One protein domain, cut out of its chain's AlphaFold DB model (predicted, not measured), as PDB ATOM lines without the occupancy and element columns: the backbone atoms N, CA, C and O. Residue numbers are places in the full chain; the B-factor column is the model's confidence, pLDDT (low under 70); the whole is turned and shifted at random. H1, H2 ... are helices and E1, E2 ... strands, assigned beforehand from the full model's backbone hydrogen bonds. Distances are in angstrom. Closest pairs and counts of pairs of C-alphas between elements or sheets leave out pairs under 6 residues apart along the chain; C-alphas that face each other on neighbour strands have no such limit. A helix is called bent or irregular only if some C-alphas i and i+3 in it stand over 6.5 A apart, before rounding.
ATOM      1  N   ASN A  17      24.381 -26.037 -17.951       43.41
ATOM      2  CA  ASN A  17      23.601 -25.617 -19.115       43.41
ATOM      3  C   ASN A  17      22.739 -26.727 -19.752       43.41
ATOM      4  O   ASN A  17      21.950 -26.432 -20.647       43.41
ATOM      5  N   LEU A  18      22.882 -27.989 -19.331       43.44
ATOM      6  CA  LEU A  18      21.995 -29.087 -19.744       43.44
ATOM      7  C   LEU A  18      20.759 -29.244 -18.844       43.44
ATOM      8  O   LEU A  18      19.843 -29.984 -19.197       43.44
ATOM      9  N   VAL A  19      20.704 -28.549 -17.706       51.44
ATOM     10  CA  VAL A  19      19.482 -28.439 -16.904       51.44
ATOM     11  C   VAL A  19      18.653 -27.318 -17.534       51.44
ATOM     12  O   VAL A  19      19.155 -26.212 -17.709       51.44
ATOM     13  N   ASN A  20      17.405 -27.608 -17.916       55.94
ATOM     14  CA  ASN A  20      16.490 -26.728 -18.673       55.94
ATOM     15  C   ASN A  20      16.634 -26.743 -20.207       55.94
ATOM     16  O   ASN A  20      16.243 -25.781 -20.875       55.94
ATOM     17  N   VAL A  21      17.115 -27.842 -20.809       64.56
ATOM     18  CA  VAL A  21      16.941 -28.024 -22.263       64.56
ATOM     19  C   VAL A  21      15.435 -28.010 -22.569       64.56
ATOM     20  O   VAL A  21      14.692 -28.760 -21.927       64.56
ATOM     21  N   PRO A  22      14.959 -27.226 -23.558       60.41
ATOM     22  CA  PRO A  22      13.531 -27.097 -23.842       60.41
ATOM     23  C   PRO A  22      12.809 -28.441 -23.998       60.41
ATOM     24  O   PRO A  22      11.687 -28.589 -23.537       60.41
ATOM     25  N   SER A  23      13.462 -29.453 -24.578       67.88
ATOM     26  CA  SER A  23      12.895 -30.797 -24.755       67.88
ATOM     27  C   SER A  23      12.662 -31.564 -23.448       67.88
ATOM     28  O   SER A  23      11.728 -32.359 -23.380       67.88
ATOM     29  N   GLN A  24      13.483 -31.338 -22.418       71.44
ATOM     30  CA  GLN A  24      13.261 -31.896 -21.083       71.44
ATOM     31  C   GLN A  24      12.138 -31.142 -20.379       71.44
ATOM     32  O   GLN A  24      11.226 -31.768 -19.853       71.44
ATOM     33  N   LEU A  25      12.147 -29.813 -20.487       74.94
ATOM     34  CA  LEU A  25      11.123 -28.944 -19.919       74.94
ATOM     35  C   LEU A  25       9.714 -29.289 -20.439       74.94
ATOM     36  O   LEU A  25       8.746 -29.278 -19.684       74.94
ATOM     37  N   MET A  26       9.600 -29.687 -21.712       75.62
ATOM     38  CA  MET A  26       8.326 -30.126 -22.293       75.62
ATOM     39  C   MET A  26       7.761 -31.407 -21.672       75.62
ATOM     40  O   MET A  26       6.563 -31.649 -21.799       75.62
ATOM     41  N   ARG A  27       8.572 -32.244 -21.011       79.75
ATOM     42  CA  ARG A  27       8.057 -33.438 -20.315       79.75
ATOM     43  C   ARG A  27       7.273 -33.052 -19.068       79.75
ATOM     44  O   ARG A  27       6.262 -33.680 -18.765       79.75
ATOM     45  N   ASP A  28       7.702 -31.982 -18.412       82.19
ATOM     46  CA  ASP A  28       7.161 -31.567 -17.125       82.19
ATOM     47  C   ASP A  28       5.938 -30.656 -17.267       82.19
ATOM     48  O   ASP A  28       5.237 -30.440 -16.282       82.19
ATOM     49  N   ILE A  29       5.614 -30.181 -18.478       86.31
ATOM     50  CA  ILE A  29       4.530 -29.213 -18.728       86.31
ATOM     51  C   ILE A  29       3.155 -29.680 -18.235       86.31
ATOM     52  O   ILE A  29       2.362 -28.863 -17.785       86.31
ATOM     53  N   ARG A  30       2.892 -30.992 -18.261       82.56
ATOM     54  CA  ARG A  30       1.642 -31.584 -17.752       82.56
ATOM     55  C   ARG A  30       1.562 -31.566 -16.230       82.56
ATOM     56  O   ARG A  30       0.483 -31.479 -15.663       82.56
ATOM     57  N   SER A  31       2.716 -31.707 -15.583       83.25
ATOM     58  CA  SER A  31       2.820 -31.824 -14.131       83.25
ATOM     59  C   SER A  31       3.052 -30.485 -13.446       83.25
ATOM     60  O   SER A  31       2.580 -30.291 -12.342       83.25
ATOM     61  N   ARG A  32       3.798 -29.571 -14.075       87.06
ATOM     62  CA  ARG A  32       4.246 -28.299 -13.496       87.06
ATOM     63  C   ARG A  32       4.270 -27.206 -14.576       87.06
ATOM     64  O   ARG A  32       5.336 -26.674 -14.895       87.06
ATOM     65  N   PRO A  33       3.117 -26.847 -15.166       89.62
ATOM     66  CA  PRO A  33       3.058 -25.902 -16.283       89.62
ATOM     67  C   PRO A  33       3.631 -24.523 -15.932       89.62
ATOM     68  O   PRO A  33       4.343 -23.930 -16.743       89.62
ATOM     69  N   PHE A  34       3.394 -24.026 -14.712       91.19
ATOM     70  CA  PHE A  34       3.939 -22.737 -14.279       91.19
ATOM     71  C   PHE A  34       5.467 -22.760 -14.123       91.19
ATOM     72  O   PHE A  34       6.141 -21.810 -14.511       91.19
ATOM     73  N   TYR A  35       6.037 -23.864 -13.631       90.19
ATOM     74  CA  TYR A  35       7.492 -24.035 -13.568       90.19
ATOM     75  C   TYR A  35       8.114 -23.995 -14.969       90.19
ATOM     76  O   TYR A  35       9.102 -23.300 -15.201       90.19
ATOM     77  N   VAL A  36       7.489 -24.680 -15.934       90.94
ATOM     78  CA  VAL A  36       7.908 -24.646 -17.342       90.94
ATOM     79  C   VAL A  36       7.851 -23.227 -17.902       90.94
ATOM     80  O   VAL A  36       8.803 -22.772 -18.537       90.94
ATOM     81  N   TYR A  37       6.781 -22.490 -17.613       93.06
ATOM     82  CA  TYR A  37       6.674 -21.075 -17.960       93.06
ATOM     83  C   TYR A  37       7.804 -20.228 -17.348       93.06
ATOM     84  O   TYR A  37       8.459 -19.475 -18.071       93.06
ATOM     85  N   ALA A  38       8.091 -20.396 -16.056       92.56
ATOM     86  CA  ALA A  38       9.139 -19.663 -15.350       92.56
ATOM     87  C   ALA A  38      10.529 -19.861 -15.973       92.56
ATOM     88  O   ALA A  38      11.247 -18.887 -16.212       92.56
ATOM     89  N   GLN A  39      10.884 -21.102 -16.321       90.31
ATOM     90  CA  GLN A  39      12.136 -21.392 -17.028       90.31
ATOM     91  C   GLN A  39      12.166 -20.744 -18.419       90.31
ATOM     92  O   GLN A  39      13.187 -20.195 -18.838       90.31
ATOM     93  N   CYS A  40      11.038 -20.762 -19.137       91.12
ATOM     94  CA  CYS A  40      10.944 -20.133 -20.451       91.12
ATOM     95  C   CYS A  40      11.184 -18.618 -20.371       91.12
ATOM     96  O   CYS A  40      11.943 -18.096 -21.186       91.12
ATOM     97  N   ILE A  41      10.620 -17.911 -19.384       91.88
ATOM     98  CA  ILE A  41      10.886 -16.474 -19.204       91.88
ATOM     99  C   ILE A  41      12.379 -16.218 -19.002       91.88
ATOM    100  O   ILE A  41      12.940 -15.354 -19.679       91.88
ATOM    101  N   GLY A  42      13.043 -16.973 -18.122       89.12
ATOM    102  CA  GLY A  42      14.481 -16.822 -17.877       89.12
ATOM    103  C   GLY A  42      15.311 -17.009 -19.149       89.12
ATOM    104  O   GLY A  42      16.231 -16.238 -19.422       89.12
ATOM    105  N   LEU A  43      14.938 -17.981 -19.985       86.88
ATOM    106  CA  LEU A  43      15.596 -18.231 -21.268       86.88
ATOM    107  C   LEU A  43      15.323 -17.156 -22.321       86.88
ATOM    108  O   LEU A  43      16.198 -16.925 -23.151       86.88
ATOM    109  N   TYR A  44      14.131 -16.553 -22.349       89.00
ATOM    110  CA  TYR A  44      13.736 -15.564 -23.361       89.00
ATOM    111  C   TYR A  44      14.150 -14.134 -23.001       89.00
ATOM    112  O   TYR A  44      14.584 -13.389 -23.878       89.00
ATOM    113  N   SER A  45      14.077 -13.764 -21.724       88.94
ATOM    114  CA  SER A  45      14.451 -12.433 -21.222       88.94
ATOM    115  C   SER A  45      15.930 -12.097 -21.439       88.94
ATOM    116  O   SER A  45      16.257 -10.962 -21.784       88.94
ATOM    117  N   ALA A  46      16.813 -13.095 -21.334       83.88
ATOM    118  CA  ALA A  46      18.245 -12.933 -21.587       83.88
ATOM    119  C   ALA A  46      18.646 -13.028 -23.070       83.88
ATOM    120  O   ALA A  46      19.829 -12.901 -23.391       83.88
ATOM    121  N   ARG A  47      17.706 -13.265 -23.999       82.12
ATOM    122  CA  ARG A  47      18.052 -13.355 -25.425       82.12
ATOM    123  C   ARG A  47      18.422 -11.991 -25.985       82.12
ATOM    124  O   ARG A  47      17.728 -10.996 -25.786       82.12
ATOM    125  N   LEU A  48      19.470 -11.989 -26.799       80.06
ATOM    126  CA  LEU A  48      19.824 -10.859 -27.644       80.06
ATOM    127  C   LEU A  48      19.031 -10.957 -28.948       80.06
ATOM    128  O   LEU A  48      19.333 -11.777 -29.813       80.06
ATOM    129  N   LEU A  49      17.988 -10.138 -29.071       80.06
ATOM    130  CA  LEU A  49      17.209 -10.027 -30.300       80.06
ATOM    131  C   LEU A  49      17.795  -8.954 -31.216       80.06
ATOM    132  O   LEU A  49      18.177  -7.879 -30.756       80.06
ATOM    133  N   THR A  50      17.781  -9.212 -32.525       82.75
ATOM    134  CA  THR A  50      18.125  -8.204 -33.541       82.75
ATOM    135  C   THR A  50      17.173  -7.009 -33.472       82.75
ATOM    136  O   THR A  50      17.601  -5.862 -33.560       82.75
ATOM    137  N   LYS A  51      15.877  -7.282 -33.282       83.12
ATOM    138  CA  LYS A  51      14.834  -6.286 -33.034       83.12
ATOM    139  C   LYS A  51      14.242  -6.532 -31.660       83.12
ATOM    140  O   LYS A  51      13.589  -7.546 -31.430       83.12
ATOM    141  N   GLN A  52      14.471  -5.603 -30.738       81.44
ATOM    142  CA  GLN A  52      14.011  -5.768 -29.360       81.44
ATOM    143  C   GLN A  52      12.476  -5.754 -29.246       81.44
ATOM    144  O   GLN A  52      11.955  -6.326 -28.294       81.44
ATOM    145  N   THR A  53      11.767  -5.167 -30.214       82.56
ATOM    146  CA  THR A  53      10.296  -5.145 -30.333       82.56
ATOM    147  C   THR A  53       9.672  -6.518 -30.547       82.56
ATOM    148  O   THR A  53       8.529  -6.743 -30.180       82.56
ATOM    149  N   ASP A  54      10.424  -7.471 -31.090       88.00
ATOM    150  CA  ASP A  54       9.852  -8.739 -31.547       88.00
ATOM    151  C   ASP A  54       9.879  -9.803 -30.432       88.00
ATOM    152  O   ASP A  54       9.781 -10.997 -30.697       88.00
ATOM    153  N   ILE A  55      10.047  -9.399 -29.165       90.25
ATOM    154  CA  ILE A  55      10.198 -10.326 -28.033       90.25
ATOM    155  C   ILE A  55       8.944 -11.167 -27.780       90.25
ATOM    156  O   ILE A  55       9.066 -12.369 -27.546       90.25
ATOM    157  N   LEU A  56       7.755 -10.563 -27.864       90.62
ATOM    158  CA  LEU A  56       6.492 -11.289 -27.708       90.62
ATOM    159  C   LEU A  56       6.241 -12.208 -28.909       90.62
ATOM    160  O   LEU A  56       5.919 -13.375 -28.720       90.62
ATOM    161  N   GLU A  57       6.518 -11.741 -30.129       90.06
ATOM    162  CA  GLU A  57       6.426 -12.565 -31.343       90.06
ATOM    163  C   GLU A  57       7.386 -13.765 -31.303       90.06
ATOM    164  O   GLU A  57       7.023 -14.887 -31.655       90.06
ATOM    165  N   ALA A  58       8.604 -13.570 -30.791       89.31
ATOM    166  CA  ALA A  58       9.561 -14.654 -30.586       89.31
ATOM    167  C   ALA A  58       9.078 -15.677 -29.539       89.31
ATOM    168  O   ALA A  58       9.446 -16.857 -29.603       89.31
ATOM    169  N   PHE A  59       8.275 -15.235 -28.568       90.94
ATOM    170  CA  PHE A  59       7.720 -16.063 -27.500       90.94
ATOM    171  C   PHE A  59       6.385 -16.735 -27.876       90.94
ATOM    172  O   PHE A  59       6.057 -17.783 -27.316       90.94
ATOM    173  N   ALA A  60       5.671 -16.216 -28.878       90.88
ATOM    174  CA  ALA A  60       4.320 -16.631 -29.268       90.88
ATOM    175  C   ALA A  60       4.162 -18.149 -29.490       90.88
ATOM    176  O   ALA A  60       3.131 -18.739 -29.162       90.88
ATOM    177  N   GLY A  61       5.185 -18.823 -30.024       89.25
ATOM    178  CA  GLY A  61       5.162 -20.279 -30.205       89.25
ATOM    179  C   GLY A  61       5.066 -21.054 -28.884       89.25
ATOM    180  O   GLY A  61       4.289 -22.002 -28.775       89.25
ATOM    181  N   VAL A  62       5.824 -20.626 -27.871       90.00
ATOM    182  CA  VAL A  62       5.821 -21.228 -26.527       90.00
ATOM    183  C   VAL A  62       4.564 -20.817 -25.765       90.00
ATOM    184  O   VAL A  62       3.944 -21.650 -25.111       90.00
ATOM    185  N   GLU A  63       4.134 -19.566 -25.911       90.56
ATOM    186  CA  GLU A  63       2.877 -19.054 -25.361       90.56
ATOM    187  C   GLU A  63       1.653 -19.865 -25.818       90.56
ATOM    188  O   GLU A  63       0.843 -20.296 -24.997       90.56
ATOM    189  N   ASN A  64       1.535 -20.148 -27.119       90.25
ATOM    190  CA  ASN A  64       0.426 -20.934 -27.674       90.25
ATOM    191  C   ASN A  64       0.361 -22.365 -27.124       90.25
ATOM    192  O   ASN A  64      -0.703 -22.983 -27.104       90.25
ATOM    193  N   MET A  65       1.500 -22.910 -26.708       89.94
ATOM    194  CA  MET A  65       1.569 -24.211 -26.055       89.94
ATOM    195  C   MET A  65       1.211 -24.086 -24.568       89.94
ATOM    196  O   MET A  65       0.361 -24.826 -24.084       89.94
ATOM    197  N   LEU A  66       1.830 -23.143 -23.853       91.38
ATOM    198  CA  LEU A  66       1.617 -22.921 -22.420       91.38
ATOM    199  C   LEU A  66       0.170 -22.559 -22.081       91.38
ATOM    200  O   LEU A  66      -0.363 -23.060 -21.095       91.38
ATOM    201  N   SER A  67      -0.472 -21.733 -22.907       90.38
ATOM    202  CA  SER A  67      -1.865 -21.299 -22.718       90.38
ATOM    203  C   SER A  67      -2.852 -22.463 -22.616       90.38
ATOM    204  O   SER A  67      -3.841 -22.354 -21.894       90.38
ATOM    205  N   ARG A  68      -2.565 -23.603 -23.262       89.31
ATOM    206  CA  ARG A  68      -3.409 -24.806 -23.177       89.31
ATOM    207  C   ARG A  68      -3.326 -25.492 -21.822       89.31
ATOM    208  O   ARG A  68      -4.342 -25.967 -21.342       89.31
ATOM    209  N   TYR A  69      -2.147 -25.528 -21.207       89.69
ATOM    210  CA  TYR A  69      -1.947 -26.179 -19.908       89.69
ATOM    211  C   TYR A  69      -2.294 -25.248 -18.742       89.69
ATOM    212  O   TYR A  69      -2.926 -25.658 -17.771       89.69
ATOM    213  N   LEU A  70      -1.940 -23.966 -18.864       89.94
ATOM    214  CA  LEU A  70      -2.282 -22.929 -17.888       89.94
ATOM    215  C   LEU A  70      -3.753 -22.490 -17.980       89.94
ATOM    216  O   LEU A  70      -4.205 -21.752 -17.108       89.94
ATOM    217  N   ASN A  71      -4.484 -22.938 -19.007       87.75
ATOM    218  CA  ASN A  71      -5.902 -22.666 -19.261       87.75
ATOM    219  C   ASN A  71      -6.263 -21.186 -19.384       87.75
ATOM    220  O   ASN A  71      -7.303 -20.752 -18.907       87.75
ATOM    221  N   GLY A  72      -5.394 -20.393 -20.002       86.81
ATOM    222  CA  GLY A  72      -5.610 -18.958 -20.112       86.81
ATOM    223  C   GLY A  72      -4.708 -18.292 -21.142       86.81
ATOM    224  O   GLY A  72      -3.631 -18.813 -21.447       86.81
ATOM    225  N   PRO A  73      -5.120 -17.131 -21.680       90.19
ATOM    226  CA  PRO A  73      -4.258 -16.299 -22.512       90.19
ATOM    227  C   PRO A  73      -3.103 -15.718 -21.685       90.19
ATOM    228  O   PRO A  73      -3.186 -15.614 -20.452       90.19
ATOM    229  N   LEU A  74      -2.044 -15.284 -22.368       92.81
ATOM    230  CA  LEU A  74      -0.968 -14.520 -21.750       92.81
ATOM    231  C   LEU A  74      -1.117 -13.039 -22.127       92.81
ATOM    232  O   LEU A  74      -1.075 -12.672 -23.294       92.81
ATOM    233  N   ALA A  75      -1.283 -12.172 -21.132       92.62
ATOM    234  CA  ALA A  75      -1.304 -10.727 -21.325       92.62
ATOM    235  C   ALA A  75       0.135 -10.202 -21.280       92.62
ATOM    236  O   ALA A  75       0.803 -10.309 -20.253       92.62
ATOM    237  N   PHE A  76       0.638  -9.674 -22.402       92.94
ATOM    238  CA  PHE A  76       2.023  -9.196 -22.530       92.94
ATOM    239  C   PHE A  76       3.073 -10.222 -22.056       92.94
ATOM    240  O   PHE A  76       4.097  -9.851 -21.480       92.94
ATOM    241  N   GLY A  77       2.825 -11.518 -22.277       92.75
ATOM    242  CA  GLY A  77       3.705 -12.613 -21.852       92.75
ATOM    243  C   GLY A  77       3.497 -13.111 -20.412       92.75
ATOM    244  O   GLY A  77       4.285 -13.946 -19.958       92.75
ATOM    245  N   LEU A  78       2.471 -12.637 -19.692       95.75
ATOM    246  CA  LEU A  78       2.088 -13.098 -18.348       95.75
ATOM    247  C   LEU A  78       0.785 -13.919 -18.362       95.75
ATOM    248  O   LEU A  78      -0.220 -13.420 -18.867       95.75
ATOM    249  N   PRO A  79       0.743 -15.150 -17.817       95.06
ATOM    250  CA  PRO A  79      -0.458 -15.978 -17.797       95.06
ATOM    251  C   PRO A  79      -1.531 -15.367 -16.905       95.06
ATOM    252  O   PRO A  79      -1.376 -15.268 -15.691       95.06
ATOM    253  N   THR A  80      -2.661 -15.017 -17.513       93.94
ATOM    254  CA  THR A  80      -3.803 -14.404 -16.814       93.94
ATOM    255  C   THR A  80      -4.415 -15.320 -15.749       93.94
ATOM    256  O   THR A  80      -4.894 -14.839 -14.727       93.94
ATOM    257  N   SER A  81      -4.313 -16.641 -15.924       93.25
ATOM    258  CA  SER A  81      -4.769 -17.643 -14.951       93.25
ATOM    259  C   SER A  81      -3.909 -17.737 -13.690       93.25
ATOM    260  O   SER A  81      -4.350 -18.294 -12.694       93.25
ATOM    261  N   HIS A  82      -2.677 -17.225 -13.727       94.38
ATOM    262  CA  HIS A  82      -1.714 -17.258 -12.619       94.38
ATOM    263  C   HIS A  82      -1.164 -15.854 -12.355       94.38
ATOM    264  O   HIS A  82       0.009 -15.697 -12.014       94.38
ATOM    265  N   PHE A  83      -1.977 -14.825 -12.602       95.81
ATOM    266  CA  PHE A  83      -1.456 -13.488 -12.854       95.81
ATOM    267  C   PHE A  83      -0.648 -12.918 -11.684       95.81
ATOM    268  O   PHE A  83       0.492 -12.504 -11.888       95.81
ATOM    269  N   ASP A  84      -1.172 -12.995 -10.459       95.75
ATOM    270  CA  ASP A  84      -0.486 -12.527  -9.248       95.75
ATOM    271  C   ASP A  84       0.870 -13.207  -9.055       95.75
ATOM    272  O   ASP A  84       1.871 -12.531  -8.839       95.75
ATOM    273  N   LEU A  85       0.927 -14.532  -9.222       95.50
ATOM    274  CA  LEU A  85       2.178 -15.283  -9.148       95.50
ATOM    275  C   LEU A  85       3.135 -14.875 -10.273       95.50
ATOM    276  O   LEU A  85       4.330 -14.710 -10.044       95.50
ATOM    277  N   SER A  86       2.616 -14.668 -11.486       95.50
ATOM    278  CA  SER A  86       3.411 -14.280 -12.651       95.50
ATOM    279  C   SER A  86       3.994 -12.870 -12.573       95.50
ATOM    280  O   SER A  86       4.879 -12.546 -13.353       95.50
ATOM    281  N   LEU A  87       3.540 -12.030 -11.640       96.06
ATOM    282  CA  LEU A  87       4.123 -10.712 -11.380       96.06
ATOM    283  C   LEU A  87       5.318 -10.769 -10.415       96.06
ATOM    284  O   LEU A  87       6.024  -9.772 -10.265       96.06
ATOM    285  N   LEU A  88       5.583 -11.912  -9.779       96.38
ATOM    286  CA  LEU A  88       6.630 -12.062  -8.760       96.38
ATOM    287  C   LEU A  88       8.007 -12.454  -9.323       96.38
ATOM    288  O   LEU A  88       8.860 -12.942  -8.583       96.38
ATOM    289  N   TRP A  89       8.241 -12.261 -10.623       95.75
ATOM    290  CA  TRP A  89       9.586 -12.393 -11.189       95.75
ATOM    291  C   TRP A  89      10.507 -11.295 -10.639       95.75
ATOM    292  O   TRP A  89      10.040 -10.236 -10.231       95.75
ATOM    293  N   GLU A  90      11.814 -11.504 -10.664       93.50
ATOM    294  CA  GLU A  90      12.851 -10.529 -10.327       93.50
ATOM    295  C   GLU A  90      14.030 -10.658 -11.307       93.50
ATOM    296  O   GLU A  90      14.250 -11.729 -11.884       93.50
ATOM    297  N   PRO A  91      14.758  -9.565 -11.585       92.94
ATOM    298  CA  PRO A  91      15.943  -9.639 -12.423       92.94
ATOM    299  C   PRO A  91      17.101 -10.294 -11.660       92.94
ATOM    300  O   PRO A  91      17.346  -9.972 -10.503       92.94
ATOM    301  N   LEU A  92      17.853 -11.166 -12.330       90.25
ATOM    302  CA  LEU A  92      19.058 -11.799 -11.774       90.25
ATOM    303  C   LEU A  92      20.252 -10.823 -11.682       90.25
ATOM    304  O   LEU A  92      21.238 -11.076 -11.007       90.25
ATOM    305  N   GLY A  93      20.194  -9.696 -12.387       89.44
ATOM    306  CA  GLY A  93      21.253  -8.688 -12.406       89.44
ATOM    307  C   GLY A  93      20.713  -7.328 -12.825       89.44
ATOM    308  O   GLY A  93      19.504  -7.105 -12.817       89.44
ATOM    309  N   ARG A  94      21.591  -6.417 -13.246       89.75
ATOM    310  CA  ARG A  94      21.162  -5.089 -13.723       89.75
ATOM    311  C   ARG A  94      20.275  -5.200 -14.960       89.75
ATOM    312  O   ARG A  94      20.692  -5.703 -16.007       89.75
ATOM    313  N   ALA A  95      19.044  -4.712 -14.846       89.56
ATOM    314  CA  ALA A  95      18.037  -4.815 -15.887       89.56
ATOM    315  C   ALA A  95      17.734  -3.443 -16.477       89.56
ATOM    316  O   ALA A  95      17.451  -2.479 -15.773       89.56
ATOM    317  N   LYS A  96      17.708  -3.359 -17.806       87.94
ATOM    318  CA  LYS A  96      17.385  -2.118 -18.512       87.94
ATOM    319  C   LYS A  96      16.009  -2.209 -19.137       87.94
ATOM    320  O   LYS A  96      15.681  -3.193 -19.811       87.94
ATOM    321  N   ARG A  97      15.227  -1.142 -18.962       87.88
ATOM    322  CA  ARG A  97      13.969  -0.946 -19.685       87.88
ATOM    323  C   ARG A  97      14.217  -1.037 -21.189       87.88
ATOM    324  O   ARG A  97      15.150  -0.440 -21.729       87.88
ATOM    325  N   ARG A  98      13.369  -1.805 -21.857       85.31
ATOM    326  CA  ARG A  98      13.366  -2.005 -23.300       85.31
ATOM    327  C   ARG A  98      12.704  -0.790 -23.940       85.31
ATOM    328  O   ARG A  98      11.480  -0.664 -23.959       85.31
ATOM    329  N   TRP A  99      13.533   0.136 -24.405       69.69
ATOM    330  CA  TRP A  99      13.092   1.343 -25.099       69.69
ATOM    331  C   TRP A  99      13.115   1.132 -26.605       69.69
ATOM    332  O   TRP A  99      14.034   0.511 -27.142       69.69
ATOM    333  N   ILE A 100      12.136   1.715 -27.280       60.50
ATOM    334  CA  ILE A 100      12.109   1.845 -28.728       60.50
ATOM    335  C   ILE A 100      12.510   3.289 -29.023       60.50
ATOM    336  O   ILE A 100      11.981   4.236 -28.436       60.50
ATOM    337  N   ALA A 101      13.525   3.461 -29.867       53.28
ATOM    338  CA  ALA A 101      13.858   4.776 -30.389       53.28
ATOM    339  C   ALA A 101      12.845   5.105 -31.492       53.28
ATOM    340  O   ALA A 101      12.822   4.432 -32.523       53.28
ATOM    341  N   GLU A 102      12.007   6.118 -31.282       46.59
ATOM    342  CA  GLU A 102      11.171   6.656 -32.352       46.59
ATOM    343  C   GLU A 102      12.064   7.440 -33.318       46.59
ATOM    344  O   GLU A 102      12.609   8.471 -32.948       46.59
ATOM    345  N   ASN A 103      12.202   6.937 -34.548       46.06
ATOM    346  CA  ASN A 103      12.812   7.585 -35.716       46.06
ATOM    347  C   ASN A 103      14.144   8.349 -35.463       46.06
ATOM    348  O   ASN A 103      14.129   9.478 -34.970       46.06
ATOM    349  N   PRO A 104      15.303   7.814 -35.901       49.59
ATOM    350  CA  PRO A 104      16.613   8.455 -35.716       49.59
ATOM    351  C   PRO A 104      16.715   9.910 -36.213       49.59
ATOM    352  O   PRO A 104      17.549  10.659 -35.711       49.59
ATOM    353  N   ASP A 105      15.866  10.308 -37.166       49.56
ATOM    354  CA  ASP A 105      15.930  11.593 -37.872       49.56
ATOM    355  C   ASP A 105      15.176  12.748 -37.186       49.56
ATOM    356  O   ASP A 105      15.259  13.895 -37.628       49.56
ATOM    357  N   HIS A 106      14.445  12.496 -36.094       49.09
ATOM    358  CA  HIS A 106      13.814  13.570 -35.326       49.09
ATOM    359  C   HIS A 106      14.692  13.991 -34.142       49.09
ATOM    360  O   HIS A 106      14.906  13.241 -33.195       49.09
ATOM    361  N   HIS A 107      15.122  15.258 -34.139       47.56
ATOM    362  CA  HIS A 107      15.882  15.898 -33.050       47.56
ATOM    363  C   HIS A 107      15.157  15.931 -31.685       47.56
ATOM    364  O   HIS A 107      15.729  16.368 -30.690       47.56
ATOM    365  N   GLN A 108      13.915  15.445 -31.619       49.03
ATOM    366  CA  GLN A 108      13.179  15.136 -30.394       49.03
ATOM    367  C   GLN A 108      12.939  13.625 -30.332       49.03
ATOM    368  O   GLN A 108      11.806  13.158 -30.419       49.03
ATOM    369  N   ASN A 109      14.018  12.852 -30.241       41.81
ATOM    370  CA  ASN A 109      13.956  11.402 -30.107       41.81
ATOM    371  C   ASN A 109      13.397  11.070 -28.711       41.81
ATOM    372  O   ASN A 109      14.134  10.950 -27.727       41.81
ATOM    373  N   ARG A 110      12.067  11.037 -28.592       47.72
ATOM    374  CA  ARG A 110      11.382  10.639 -27.363       47.72
ATOM    375  C   ARG A 110      11.502   9.126 -27.252       47.72
ATOM    376  O   ARG A 110      10.790   8.386 -27.916       47.72
ATOM    377  N   LYS A 111      12.426   8.662 -26.409       47.94
ATOM    378  CA  LYS A 111      12.516   7.246 -26.040       47.94
ATOM    379  C   LYS A 111      11.212   6.850 -25.354       47.94
ATOM    380  O   LYS A 111      10.888   7.397 -24.301       47.94
ATOM    381  N   ARG A 112      10.471   5.917 -25.944       54.59
ATOM    382  CA  ARG A 112       9.224   5.384 -25.384       54.59
ATOM    383  C   ARG A 112       9.288   3.869 -25.348       54.59
ATOM    384  O   ARG A 112       9.955   3.241 -26.165       54.59
ATOM    385  N   SER A 113       8.687   3.289 -24.320       58.78
ATOM    386  CA  SER A 113       8.600   1.843 -24.163       58.78
ATOM    387  C   SER A 113       7.168   1.459 -24.512       58.78
ATOM    388  O   SER A 113       6.251   1.880 -23.819       58.78
ATOM    389  N   GLU A 114       6.974   0.718 -25.604       73.12
ATOM    390  CA  GLU A 114       5.663   0.135 -25.952       73.12
ATOM    391  C   GLU A 114       5.291  -1.022 -25.009       73.12
ATOM    392  O   GLU A 114       4.136  -1.432 -24.942       73.12
ATOM    393  N   PHE A 115       6.267  -1.546 -24.265       88.69
ATOM    394  CA  PHE A 115       6.064  -2.642 -23.330       88.69
ATOM    395  C   PHE A 115       5.816  -2.140 -21.915       88.69
ATOM    396  O   PHE A 115       6.464  -1.184 -21.481       88.69
ATOM    397  N   PRO A 116       4.985  -2.847 -21.140       92.25
ATOM    398  CA  PRO A 116       4.711  -2.442 -19.779       92.25
ATOM    399  C   PRO A 116       5.908  -2.591 -18.832       92.25
ATOM    400  O   PRO A 116       6.821  -3.395 -19.067       92.25
ATOM    401  N   SER A 117       5.932  -1.824 -17.741       93.12
ATOM    402  CA  SER A 117       6.902  -1.998 -16.646       93.12
ATOM    403  C   SER A 117       6.647  -3.256 -15.826       93.12
ATOM    404  O   SER A 117       7.589  -3.881 -15.339       93.12
ATOM    405  N   TRP A 118       5.385  -3.664 -15.732       95.06
ATOM    406  CA  TRP A 118       4.940  -4.794 -14.925       95.06
ATOM    407  C   TRP A 118       5.195  -6.167 -15.564       95.06
ATOM    408  O   TRP A 118       5.236  -7.164 -14.846       95.06
ATOM    409  N   SER A 119       5.431  -6.238 -16.878       95.31
ATOM    410  CA  SER A 119       5.796  -7.490 -17.557       95.31
ATOM    411  C   SER A 119       7.298  -7.599 -17.806       95.31
ATOM    412  O   SER A 119       7.958  -6.614 -18.146       95.31
ATOM    413  N   TRP A 120       7.825  -8.824 -17.729       94.94
ATOM    414  CA  TRP A 120       9.221  -9.154 -18.031       94.94
ATOM    415  C   TRP A 120       9.632  -8.741 -19.453       94.94
ATOM    416  O   TRP A 120      10.798  -8.421 -19.689       94.94
ATOM    417  N   CYS A 121       8.692  -8.705 -20.407       92.62
ATOM    418  CA  CYS A 121       8.983  -8.375 -21.805       92.62
ATOM    419  C   CYS A 121       9.471  -6.929 -21.981       92.62
ATOM    420  O   CYS A 121      10.242  -6.643 -22.896       92.62
ATOM    421  N   GLY A 122       9.107  -6.028 -21.063       91.44
ATOM    422  CA  GLY A 122       9.591  -4.652 -21.062       91.44
ATOM    423  C   GLY A 122      11.018  -4.481 -20.541       91.44
ATOM    424  O   GLY A 122      11.517  -3.357 -20.500       91.44
ATOM    425  N   TRP A 123      11.702  -5.561 -20.169       91.88
ATOM    426  CA  TRP A 123      13.052  -5.524 -19.617       91.88
ATOM    427  C   TRP A 123      14.038  -6.327 -20.476       91.88
ATOM    428  O   TRP A 123      13.666  -7.155 -21.315       91.88
ATOM    429  N   SER A 124      15.322  -6.011 -20.331       89.75
ATOM    430  CA  SER A 124      16.420  -6.596 -21.105       89.75
ATOM    431  C   SER A 124      17.745  -6.505 -20.344       89.75
ATOM    432  O   SER A 124      17.853  -5.764 -19.367       89.75
ATOM    433  N   GLY A 125      18.762  -7.228 -20.818       86.56
ATOM    434  CA  GLY A 125      20.129  -7.161 -20.287       86.56
ATOM    435  C   GLY A 125      20.458  -8.202 -19.218       86.56
ATOM    436  O   GLY A 125      21.630  -8.406 -18.938       86.56
ATOM    437  N   THR A 126      19.459  -8.905 -18.685       90.25
ATOM    438  CA  THR A 126      19.644  -9.992 -17.715       90.25
ATOM    439  C   THR A 126      18.492 -11.000 -17.788       90.25
ATOM    440  O   THR A 126      17.482 -10.756 -18.459       90.25
ATOM    441  N   LYS A 127      18.643 -12.139 -17.107       91.75
ATOM    442  CA  LYS A 127      17.582 -13.135 -16.927       91.75
ATOM    443  C   LYS A 127      16.554 -12.616 -15.926       91.75
ATOM    444  O   LYS A 127      16.913 -12.138 -14.857       91.75
ATOM    445  N   MET A 128      15.281 -12.770 -16.260       93.44
ATOM    446  CA  MET A 128      14.167 -12.597 -15.331       93.44
ATOM    447  C   MET A 128      13.821 -13.966 -14.759       93.44
ATOM    448  O   MET A 128      13.531 -14.894 -15.516       93.44
ATOM    449  N   VAL A 129      13.895 -14.104 -13.443       93.12
ATOM    450  CA  VAL A 129      13.744 -15.378 -12.736       93.12
ATOM    451  C   VAL A 129      12.693 -15.252 -11.645       93.12
ATOM    452  O   VAL A 129      12.280 -14.157 -11.288       93.12
ATOM    453  N   TYR A 130      12.246 -16.378 -11.113       92.88
ATOM    454  CA  TYR A 130      11.467 -16.405  -9.882       92.88
ATOM    455  C   TYR A 130      12.331 -17.037  -8.803       92.88
ATOM    456  O   TYR A 130      13.028 -18.016  -9.084       92.88
ATOM    457  N   LYS A 131      12.254 -16.505  -7.584       89.19
ATOM    458  CA  LYS A 131      12.982 -17.048  -6.437       89.19
ATOM    459  C   LYS A 131      12.699 -18.534  -6.249       89.19
ATOM    460  O   LYS A 131      11.550 -18.975  -6.338       89.19
ATOM    461  N   THR A 132      13.745 -19.298  -5.954       87.31
ATOM    462  CA  THR A 132      13.633 -20.740  -5.711       87.31
ATOM    463  C   THR A 132      12.687 -21.018  -4.547       87.31
ATOM    464  O   THR A 132      11.895 -21.952  -4.613       87.31
ATOM    465  N   GLU A 133      12.696 -20.175  -3.518       85.75
ATOM    466  CA  GLU A 133      11.843 -20.316  -2.337       85.75
ATOM    467  C   GLU A 133      10.375 -20.052  -2.672       85.75
ATOM    468  O   GLU A 133       9.511 -20.805  -2.236       85.75
ATOM    469  N   LEU A 134      10.092 -19.054  -3.521       88.31
ATOM    470  CA  LEU A 134       8.740 -18.838  -4.046       88.31
ATOM    471  C   LEU A 134       8.261 -20.081  -4.805       88.31
ATOM    472  O   LEU A 134       7.131 -20.527  -4.627       88.31
ATOM    473  N   MET A 135       9.130 -20.663  -5.633       87.75
ATOM    474  CA  MET A 135       8.804 -21.870  -6.391       87.75
ATOM    475  C   MET A 135       8.571 -23.084  -5.490       87.75
ATOM    476  O   MET A 135       7.661 -23.855  -5.775       87.75
ATOM    477  N   GLN A 136       9.339 -23.237  -4.409       85.56
ATOM    478  CA  GLN A 136       9.152 -24.292  -3.406       85.56
ATOM    479  C   GLN A 136       7.860 -24.100  -2.606       85.56
ATOM    480  O   GLN A 136       7.148 -25.065  -2.333       85.56
ATOM    481  N   ASP A 137       7.521 -22.858  -2.258       82.44
ATOM    482  CA  ASP A 137       6.291 -22.542  -1.529       82.44
ATOM    483  C   ASP A 137       5.039 -22.862  -2.349       82.44
ATOM    484  O   ASP A 137       4.021 -23.282  -1.799       82.44
ATOM    485  N   VAL A 138       5.147 -22.722  -3.667       83.50
ATOM    486  CA  VAL A 138       4.084 -22.977  -4.639       83.50
ATOM    487  C   VAL A 138       4.103 -24.430  -5.165       83.50
ATOM    488  O   VAL A 138       3.134 -24.886  -5.768       83.50
ATOM    489  N   GLU A 139       5.163 -25.205  -4.901       74.31
ATOM    490  CA  GLU A 139       5.349 -26.581  -5.402       74.31
ATOM    491  C   GLU A 139       4.359 -27.601  -4.811       74.31
ATOM    492  O   GLU A 139       4.144 -28.667  -5.388       74.31
ATOM    493  N   GLY A 140       3.739 -27.295  -3.671       78.56
ATOM    494  CA  GLY A 140       2.717 -28.158  -3.081       78.56
ATOM    495  C   GLY A 140       1.374 -28.068  -3.807       78.56
ATOM    496  O   GLY A 140       0.805 -29.095  -4.186       78.56
ATOM    497  N   ASP A 141       0.868 -26.842  -3.953       87.88
ATOM    498  CA  ASP A 141      -0.454 -26.532  -4.497       87.88
ATOM    499  C   ASP A 141      -0.526 -25.049  -4.915       87.88
ATOM    500  O   ASP A 141      -0.724 -24.151  -4.091       87.88
ATOM    501  N   VAL A 142      -0.351 -24.800  -6.214       90.56
ATOM    502  CA  VAL A 142      -0.440 -23.475  -6.842       90.56
ATOM    503  C   VAL A 142      -1.842 -22.901  -6.703       90.56
ATOM    504  O   VAL A 142      -1.994 -21.711  -6.430       90.56
ATOM    505  N   HIS A 143      -2.866 -23.735  -6.887       90.12
ATOM    506  CA  HIS A 143      -4.257 -23.309  -6.815       90.12
ATOM    507  C   HIS A 143      -4.594 -22.802  -5.410       90.12
ATOM    508  O   HIS A 143      -5.140 -21.709  -5.241       90.12
ATOM    509  N   SER A 144      -4.222 -23.576  -4.388       89.69
ATOM    510  CA  SER A 144      -4.381 -23.179  -2.990       89.69
ATOM    511  C   SER A 144      -3.598 -21.907  -2.683       89.69
ATOM    512  O   SER A 144      -4.119 -21.026  -2.000       89.69
ATOM    513  N   TRP A 145      -2.384 -21.762  -3.227       92.06
ATOM    514  CA  TRP A 145      -1.606 -20.543  -3.032       92.06
ATOM    515  C   TRP A 145      -2.318 -19.314  -3.610       92.06
ATOM    516  O   TRP A 145      -2.566 -18.343  -2.897       92.06
ATOM    517  N   LEU A 146      -2.727 -19.389  -4.879       92.31
ATOM    518  CA  LEU A 146      -3.440 -18.317  -5.573       92.31
ATOM    519  C   LEU A 146      -4.758 -17.963  -4.874       92.31
ATOM    520  O   LEU A 146      -5.105 -16.794  -4.773       92.31
ATOM    521  N   THR A 147      -5.492 -18.950  -4.362       89.00
ATOM    522  CA  THR A 147      -6.792 -18.704  -3.718       89.00
ATOM    523  C   THR A 147      -6.692 -18.183  -2.289       89.00
ATOM    524  O   THR A 147      -7.580 -17.452  -1.849       89.00
ATOM    525  N   ASN A 148      -5.624 -18.525  -1.563       88.50
ATOM    526  CA  ASN A 148      -5.482 -18.189  -0.148       88.50
ATOM    527  C   ASN A 148      -4.523 -17.034   0.148       88.50
ATOM    528  O   ASN A 148      -4.565 -16.522   1.269       88.50
ATOM    529  N   HIS A 149      -3.682 -16.624  -0.802       90.38
ATOM    530  CA  HIS A 149      -2.614 -15.641  -0.572       90.38
ATOM    531  C   HIS A 149      -2.684 -14.416  -1.486       90.38
ATOM    532  O   HIS A 149      -1.787 -13.576  -1.447       90.38
ATOM    533  N   THR A 150      -3.743 -14.274  -2.282       92.31
ATOM    534  CA  THR A 150      -3.945 -13.115  -3.160       92.31
ATOM    535  C   THR A 150      -5.333 -12.515  -2.950       92.31
ATOM    536  O   THR A 150      -6.252 -13.180  -2.466       92.31
ATOM    537  N   TRP A 151      -5.479 -11.238  -3.294       91.56
ATOM    538  CA  TRP A 151      -6.735 -10.495  -3.120       91.56
ATOM    539  C   TRP A 151      -7.022  -9.491  -4.244       91.56
ATOM    540  O   TRP A 151      -8.103  -8.913  -4.288       91.56
ATOM    541  N   ILE A 152      -6.068  -9.242  -5.145       92.38
ATOM    542  CA  ILE A 152      -6.210  -8.204  -6.169       92.38
ATOM    543  C   ILE A 152      -7.129  -8.707  -7.286       92.38
ATOM    544  O   ILE A 152      -6.978  -9.831  -7.770       92.38
ATOM    545  N   CYS A 153      -8.087  -7.875  -7.697       92.38
ATOM    546  CA  CYS A 153      -8.849  -8.052  -8.933       92.38
ATOM    547  C   CYS A 153      -8.221  -7.177 -10.021       92.38
ATOM    548  O   CYS A 153      -8.186  -5.951  -9.898       92.38
ATOM    549  N   TRP A 154      -7.691  -7.806 -11.067       94.31
ATOM    550  CA  TRP A 154      -6.914  -7.122 -12.093       94.31
ATOM    551  C   TRP A 154      -7.783  -6.734 -13.277       94.31
ATOM    552  O   TRP A 154      -8.517  -7.560 -13.822       94.31
ATOM    553  N   TYR A 155      -7.625  -5.496 -13.735       93.62
ATOM    554  CA  TYR A 155      -8.247  -5.020 -14.957       93.62
ATOM    555  C   TYR A 155      -7.190  -4.482 -15.907       93.62
ATOM    556  O   TYR A 155      -6.197  -3.884 -15.494       93.62
ATOM    557  N   ILE A 156      -7.430  -4.688 -17.195       92.62
ATOM    558  CA  ILE A 156      -6.608  -4.187 -18.288       92.62
ATOM    559  C   ILE A 156      -7.452  -3.274 -19.167       92.62
ATOM    560  O   ILE A 156      -8.655  -3.490 -19.326       92.62
ATOM    561  N   ARG A 157      -6.839  -2.237 -19.732       89.62
ATOM    562  CA  ARG A 157      -7.536  -1.385 -20.698       89.62
ATOM    563  C   ARG A 157      -7.508  -2.020 -22.081       89.62
ATOM    564  O   ARG A 157      -6.437  -2.305 -22.605       89.62
ATOM    565  N   ASP A 158      -8.681  -2.234 -22.666       86.88
ATOM    566  CA  ASP A 158      -8.807  -2.712 -24.043       86.88
ATOM    567  C   ASP A 158      -8.385  -1.627 -25.050       86.88
ATOM    568  O   ASP A 158      -8.191  -0.468 -24.677       86.88
ATOM    569  N   GLY A 159      -8.274  -1.963 -26.336       81.00
ATOM    570  CA  GLY A 159      -7.878  -0.993 -27.363       81.00
ATOM    571  C   GLY A 159      -8.882   0.145 -27.624       81.00
ATOM    572  O   GLY A 159      -8.566   1.069 -28.369       81.00
ATOM    573  N   ASN A 160     -10.069   0.120 -27.001       81.81
ATOM    574  CA  ASN A 160     -11.022   1.240 -26.983       81.81
ATOM    575  C   ASN A 160     -10.863   2.124 -25.730       81.81
ATOM    576  O   ASN A 160     -11.578   3.116 -25.570       81.81
ATOM    577  N   GLY A 161      -9.957   1.758 -24.821       82.12
ATOM    578  CA  GLY A 161      -9.705   2.433 -23.553       82.12
ATOM    579  C   GLY A 161     -10.664   2.028 -22.433       82.12
ATOM    580  O   GLY A 161     -10.644   2.665 -21.374       82.12
ATOM    581  N   TYR A 162     -11.498   1.004 -22.635       88.56
ATOM    582  CA  TYR A 162     -12.418   0.484 -21.627       88.56
ATOM    583  C   TYR A 162     -11.713  -0.471 -20.682       88.56
ATOM    584  O   TYR A 162     -10.857  -1.261 -21.070       88.56
ATOM    585  N   LEU A 163     -12.097  -0.394 -19.417       91.06
ATOM    586  CA  LEU A 163     -11.541  -1.212 -18.368       91.06
ATOM    587  C   LEU A 163     -12.205  -2.589 -18.372       91.06
ATOM    588  O   LEU A 163     -13.403  -2.718 -18.123       91.06
ATOM    589  N   ARG A 164     -11.427  -3.619 -18.676       91.50
ATOM    590  CA  ARG A 164     -11.894  -4.994 -18.821       91.50
ATOM    591  C   ARG A 164     -11.260  -5.873 -17.743       91.50
ATOM    592  O   ARG A 164     -10.044  -5.786 -17.568       91.50
ATOM    593  N   PRO A 165     -12.023  -6.753 -17.066       92.44
ATOM    594  CA  PRO A 165     -11.435  -7.755 -16.187       92.44
ATOM    595  C   PRO A 165     -10.365  -8.557 -16.930       92.44
ATOM    596  O   PRO A 165     -10.550  -8.952 -18.089       92.44
ATOM    597  N   LEU A 166      -9.231  -8.787 -16.277       92.50
ATOM    598  CA  LEU A 166      -8.132  -9.553 -16.853       92.50
ATOM    599  C   LEU A 166      -8.413 -11.058 -16.824       92.50
ATOM    600  O   LEU A 166      -7.945 -11.794 -17.692       92.50
ATOM    601  N   TRP A 167      -9.188 -11.503 -15.837       92.00
ATOM    602  CA  TRP A 167      -9.548 -12.896 -15.630       92.00
ATOM    603  C   TRP A 167     -10.963 -13.010 -15.076       92.00
ATOM    604  O   TRP A 167     -11.367 -12.198 -14.248       92.00
ATOM    605  N   LYS A 168     -11.696 -14.030 -15.525       89.06
ATOM    606  CA  LYS A 168     -12.991 -14.403 -14.962       89.06
ATOM    607  C   LYS A 168     -13.207 -15.899 -15.117       89.06
ATOM    608  O   LYS A 168     -13.492 -16.386 -16.207       89.06
ATOM    609  N   ALA A 169     -13.064 -16.633 -14.021       85.69
ATOM    610  CA  ALA A 169     -13.032 -18.090 -14.023       85.69
ATOM    611  C   ALA A 169     -14.329 -18.733 -14.548       85.69
ATOM    612  O   ALA A 169     -14.277 -19.817 -15.120       85.69
ATOM    613  N   ALA A 170     -15.476 -18.065 -14.383       82.06
ATOM    614  CA  ALA A 170     -16.777 -18.532 -14.871       82.06
ATOM    615  C   ALA A 170     -16.872 -18.599 -16.404       82.06
ATOM    616  O   ALA A 170     -17.602 -19.425 -16.947       82.06
ATOM    617  N   ASP A 171     -16.152 -17.711 -17.093       82.94
ATOM    618  CA  ASP A 171     -16.311 -17.462 -18.528       82.94
ATOM    619  C   ASP A 171     -15.254 -18.213 -19.362       82.94
ATOM    620  O   ASP A 171     -15.105 -17.968 -20.561       82.94
ATOM    621  N   ILE A 172     -14.483 -19.106 -18.731       83.06
ATOM    622  CA  ILE A 172     -13.361 -19.807 -19.354       83.06
ATOM    623  C   ILE A 172     -13.712 -21.271 -19.551       83.06
ATOM    624  O   ILE A 172     -13.906 -22.035 -18.607       83.06
ATOM    625  N   GLU A 173     -13.740 -21.669 -20.817       82.00
ATOM    626  CA  GLU A 173     -13.868 -23.066 -21.203       82.00
ATOM    627  C   GLU A 173     -12.533 -23.782 -20.983       82.00
ATOM    628  O   GLU A 173     -11.502 -23.385 -21.526       82.00
ATOM    629  N   ALA A 174     -12.555 -24.844 -20.175       81.69
ATOM    630  CA  ALA A 174     -11.381 -25.668 -19.931       81.69
ATOM    631  C   ALA A 174     -10.955 -26.414 -21.206       81.69
ATOM    632  O   ALA A 174     -11.757 -27.124 -21.816       81.69
ATOM    633  N   THR A 175      -9.683 -26.297 -21.579       80.44
ATOM    634  CA  THR A 175      -9.070 -27.111 -22.642       80.44
ATOM    635  C   THR A 175      -8.942 -28.579 -22.215       80.44
ATOM    636  O   THR A 175      -8.857 -28.886 -21.025       80.44
ATOM    637  N   GLU A 176      -8.872 -29.507 -23.175       81.69
ATOM    638  CA  GLU A 176      -8.656 -30.934 -22.879       81.69
ATOM    639  C   GLU A 176      -7.355 -31.152 -22.093       81.69
ATOM    640  O   GLU A 176      -7.351 -31.851 -21.080       81.69
ATOM    641  N   GLU A 177      -6.267 -30.480 -22.485       83.56
ATOM    642  CA  GLU A 177      -4.982 -30.576 -21.788       83.56
ATOM    643  C   GLU A 177      -5.051 -30.040 -20.345       83.56
ATOM    644  O   GLU A 177      -4.378 -30.553 -19.447       83.56
ATOM    645  N   HIS A 178      -5.895 -29.037 -20.089       79.81
ATOM    646  CA  HIS A 178      -6.131 -28.536 -18.739       79.81
ATOM    647  C   HIS A 178      -6.949 -29.504 -17.882       79.81
ATOM    648  O   HIS A 178      -6.721 -29.619 -16.678       79.81
ATOM    649  N   LEU A 179      -7.899 -30.227 -18.478       79.75
ATOM    650  CA  LEU A 179      -8.669 -31.243 -17.761       79.75
ATOM    651  C   LEU A 179      -7.780 -32.396 -17.272       79.75
ATOM    652  O   LEU A 179      -8.053 -32.949 -16.207       79.75
ATOM    653  N   GLU A 180      -6.715 -32.707 -18.015       82.38
ATOM    654  CA  GLU A 180      -5.685 -33.685 -17.637       82.38
ATOM    655  C   GLU A 180      -4.677 -33.156 -16.605       82.38
ATOM    656  O   GLU A 180      -3.968 -33.946 -15.976       82.38
ATOM    657  N   THR A 181      -4.592 -31.835 -16.428       80.56
ATOM    658  CA  THR A 181      -3.674 -31.215 -15.466       80.56
ATOM    659  C   THR A 181      -4.169 -31.474 -14.042       80.56
ATOM    660  O   THR A 181      -5.357 -31.336 -13.738       80.56
ATOM    661  N   ASP A 182      -3.257 -31.865 -13.150       80.81
ATOM    662  CA  ASP A 182      -3.570 -32.086 -11.736       80.81
ATOM    663  C   ASP A 182      -4.082 -30.777 -11.105       80.81
ATOM    664  O   ASP A 182      -3.504 -29.708 -11.306       80.81
ATOM    665  N   ALA A 183      -5.182 -30.878 -10.350       80.62
ATOM    666  CA  ALA A 183      -5.907 -29.757  -9.752       80.62
ATOM    667  C   ALA A 183      -5.013 -28.818  -8.926       80.62
ATOM    668  O   ALA A 183      -5.298 -27.630  -8.842       80.62
ATOM    669  N   ARG A 184      -3.915 -29.331  -8.363       84.19
ATOM    670  CA  ARG A 184      -2.939 -28.542  -7.594       84.19
ATOM    671  C   ARG A 184      -2.159 -27.535  -8.436       84.19
ATOM    672  O   ARG A 184      -1.651 -26.554  -7.911       84.19
ATOM    673  N   TRP A 185      -2.033 -27.776  -9.737       84.25
ATOM    674  CA  TRP A 185      -1.257 -26.940 -10.665       84.25
ATOM    675  C   TRP A 185      -2.134 -26.075 -11.561       84.25
ATOM    676  O   TRP A 185      -1.644 -25.383 -12.454       84.25
ATOM    677  N   VAL A 186      -3.440 -26.157 -11.342       85.19
ATOM    678  CA  VAL A 186      -4.431 -25.311 -11.978       85.19
ATOM    679  C   VAL A 186      -4.318 -23.908 -11.383       85.19
ATOM    680  O   VAL A 186      -4.110 -23.740 -10.185       85.19
TER     681      VAL A 186
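What this domain is: This is residues 17 to 186 of the 541 residues of an uncharacterized protein of Elsinoe australis (UniProt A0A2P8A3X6). The two longer helices, H2 and H3, run side by side in opposite directions, with the short helices H4, H5 and H6 in a loose group beside them and H7 at the far end of H3. A long stretch, residues 87 to 131, folds back on itself, and its tip, residues 102 to 110, sticks out at one end; the small hairpin of E1 and E2 is set off from the helices. The printed part has 170 residues, in the order H1 H2 H3 H4 H5 H6 E1 E2 H7; the one sheet, E1 - E2, is antiparallel. The class is mostly helix, though under half of the residues are in named elements. The whole is compact, with a radius of gyration of the C-alphas of 17.0 A, and spans 56 by 44 by 27 A.

Where its parts are: Find C-alpha 155 at (-8.247, -5.020, -14.957), where E1, residues 155 to 157, begins; E2 is residues 163 to 165. Then find C-alpha 52 at (14.011, -5.768, -29.360); from there H3 runs 26.3 A to residue 70, with a kink of 55 degrees near residue 64. H2, residues 33 to 45, is 18.3 A long. H1 is residues 22 to 28, H4 80 to 86, H5 132 to 138, H6 142 to 149, and H7 176 to 180, ending at C-alpha 180 (-5.685, -33.685, -17.637). H3 and H4 are irregular: C-alphas 53 and 56 are 7.7 A apart, and C-alphas 81 and 84 are 8.8 A apart.

How they stand to each other: Look first at the hairpin E1 and E2: N 156 and O 164 are within hydrogen-bond range at 2.9 A, as are N 164 and O 156. Both strands are apart from H1, H2, H3, H4 and H5. H2 and H3, a helical hairpin, touch at a shallow tilt of 9 degrees, opposite ways; their closest C-alphas, Pro 33 and Tyr 69, are 6.2 A apart. With residues 68 to 70 alone H3 touches H7, closest at the C-alphas of Tyr 69 and His 178, 4.9 A. H1 and H2, also a helical hairpin, only just touch, with 3 pairs of C-alphas within 8 A, the closest Leu 25 and Val 36 at 6.0 A. H4 and H6 only just touch, also with 3 pairs, the closest C-alphas being Leu 85 and Leu 146 at 7.3 A. H5 is close to H2 but not clearly touching, the closest C-alphas being Tyr 35 and Met 135 at 7.6 A. Every O i to N i+4 pair is within hydrogen-bond range in H2, H5, H6 and H7, against 8 of 15 in H3, 1 of 3 in H1 and 1 of 3 in H4; O i to N i+3 pairs within range are 3 of 4 in H1 and 2 of 4 in H4.

The domain as a whole: The two C-alphas farthest apart, His 107 and Glu 180, are 56.2 A apart. The printed part has no cut, and the one long link joins H4 to H5. Confidence is under 70 at residues 17 to 23 and 99 to 113.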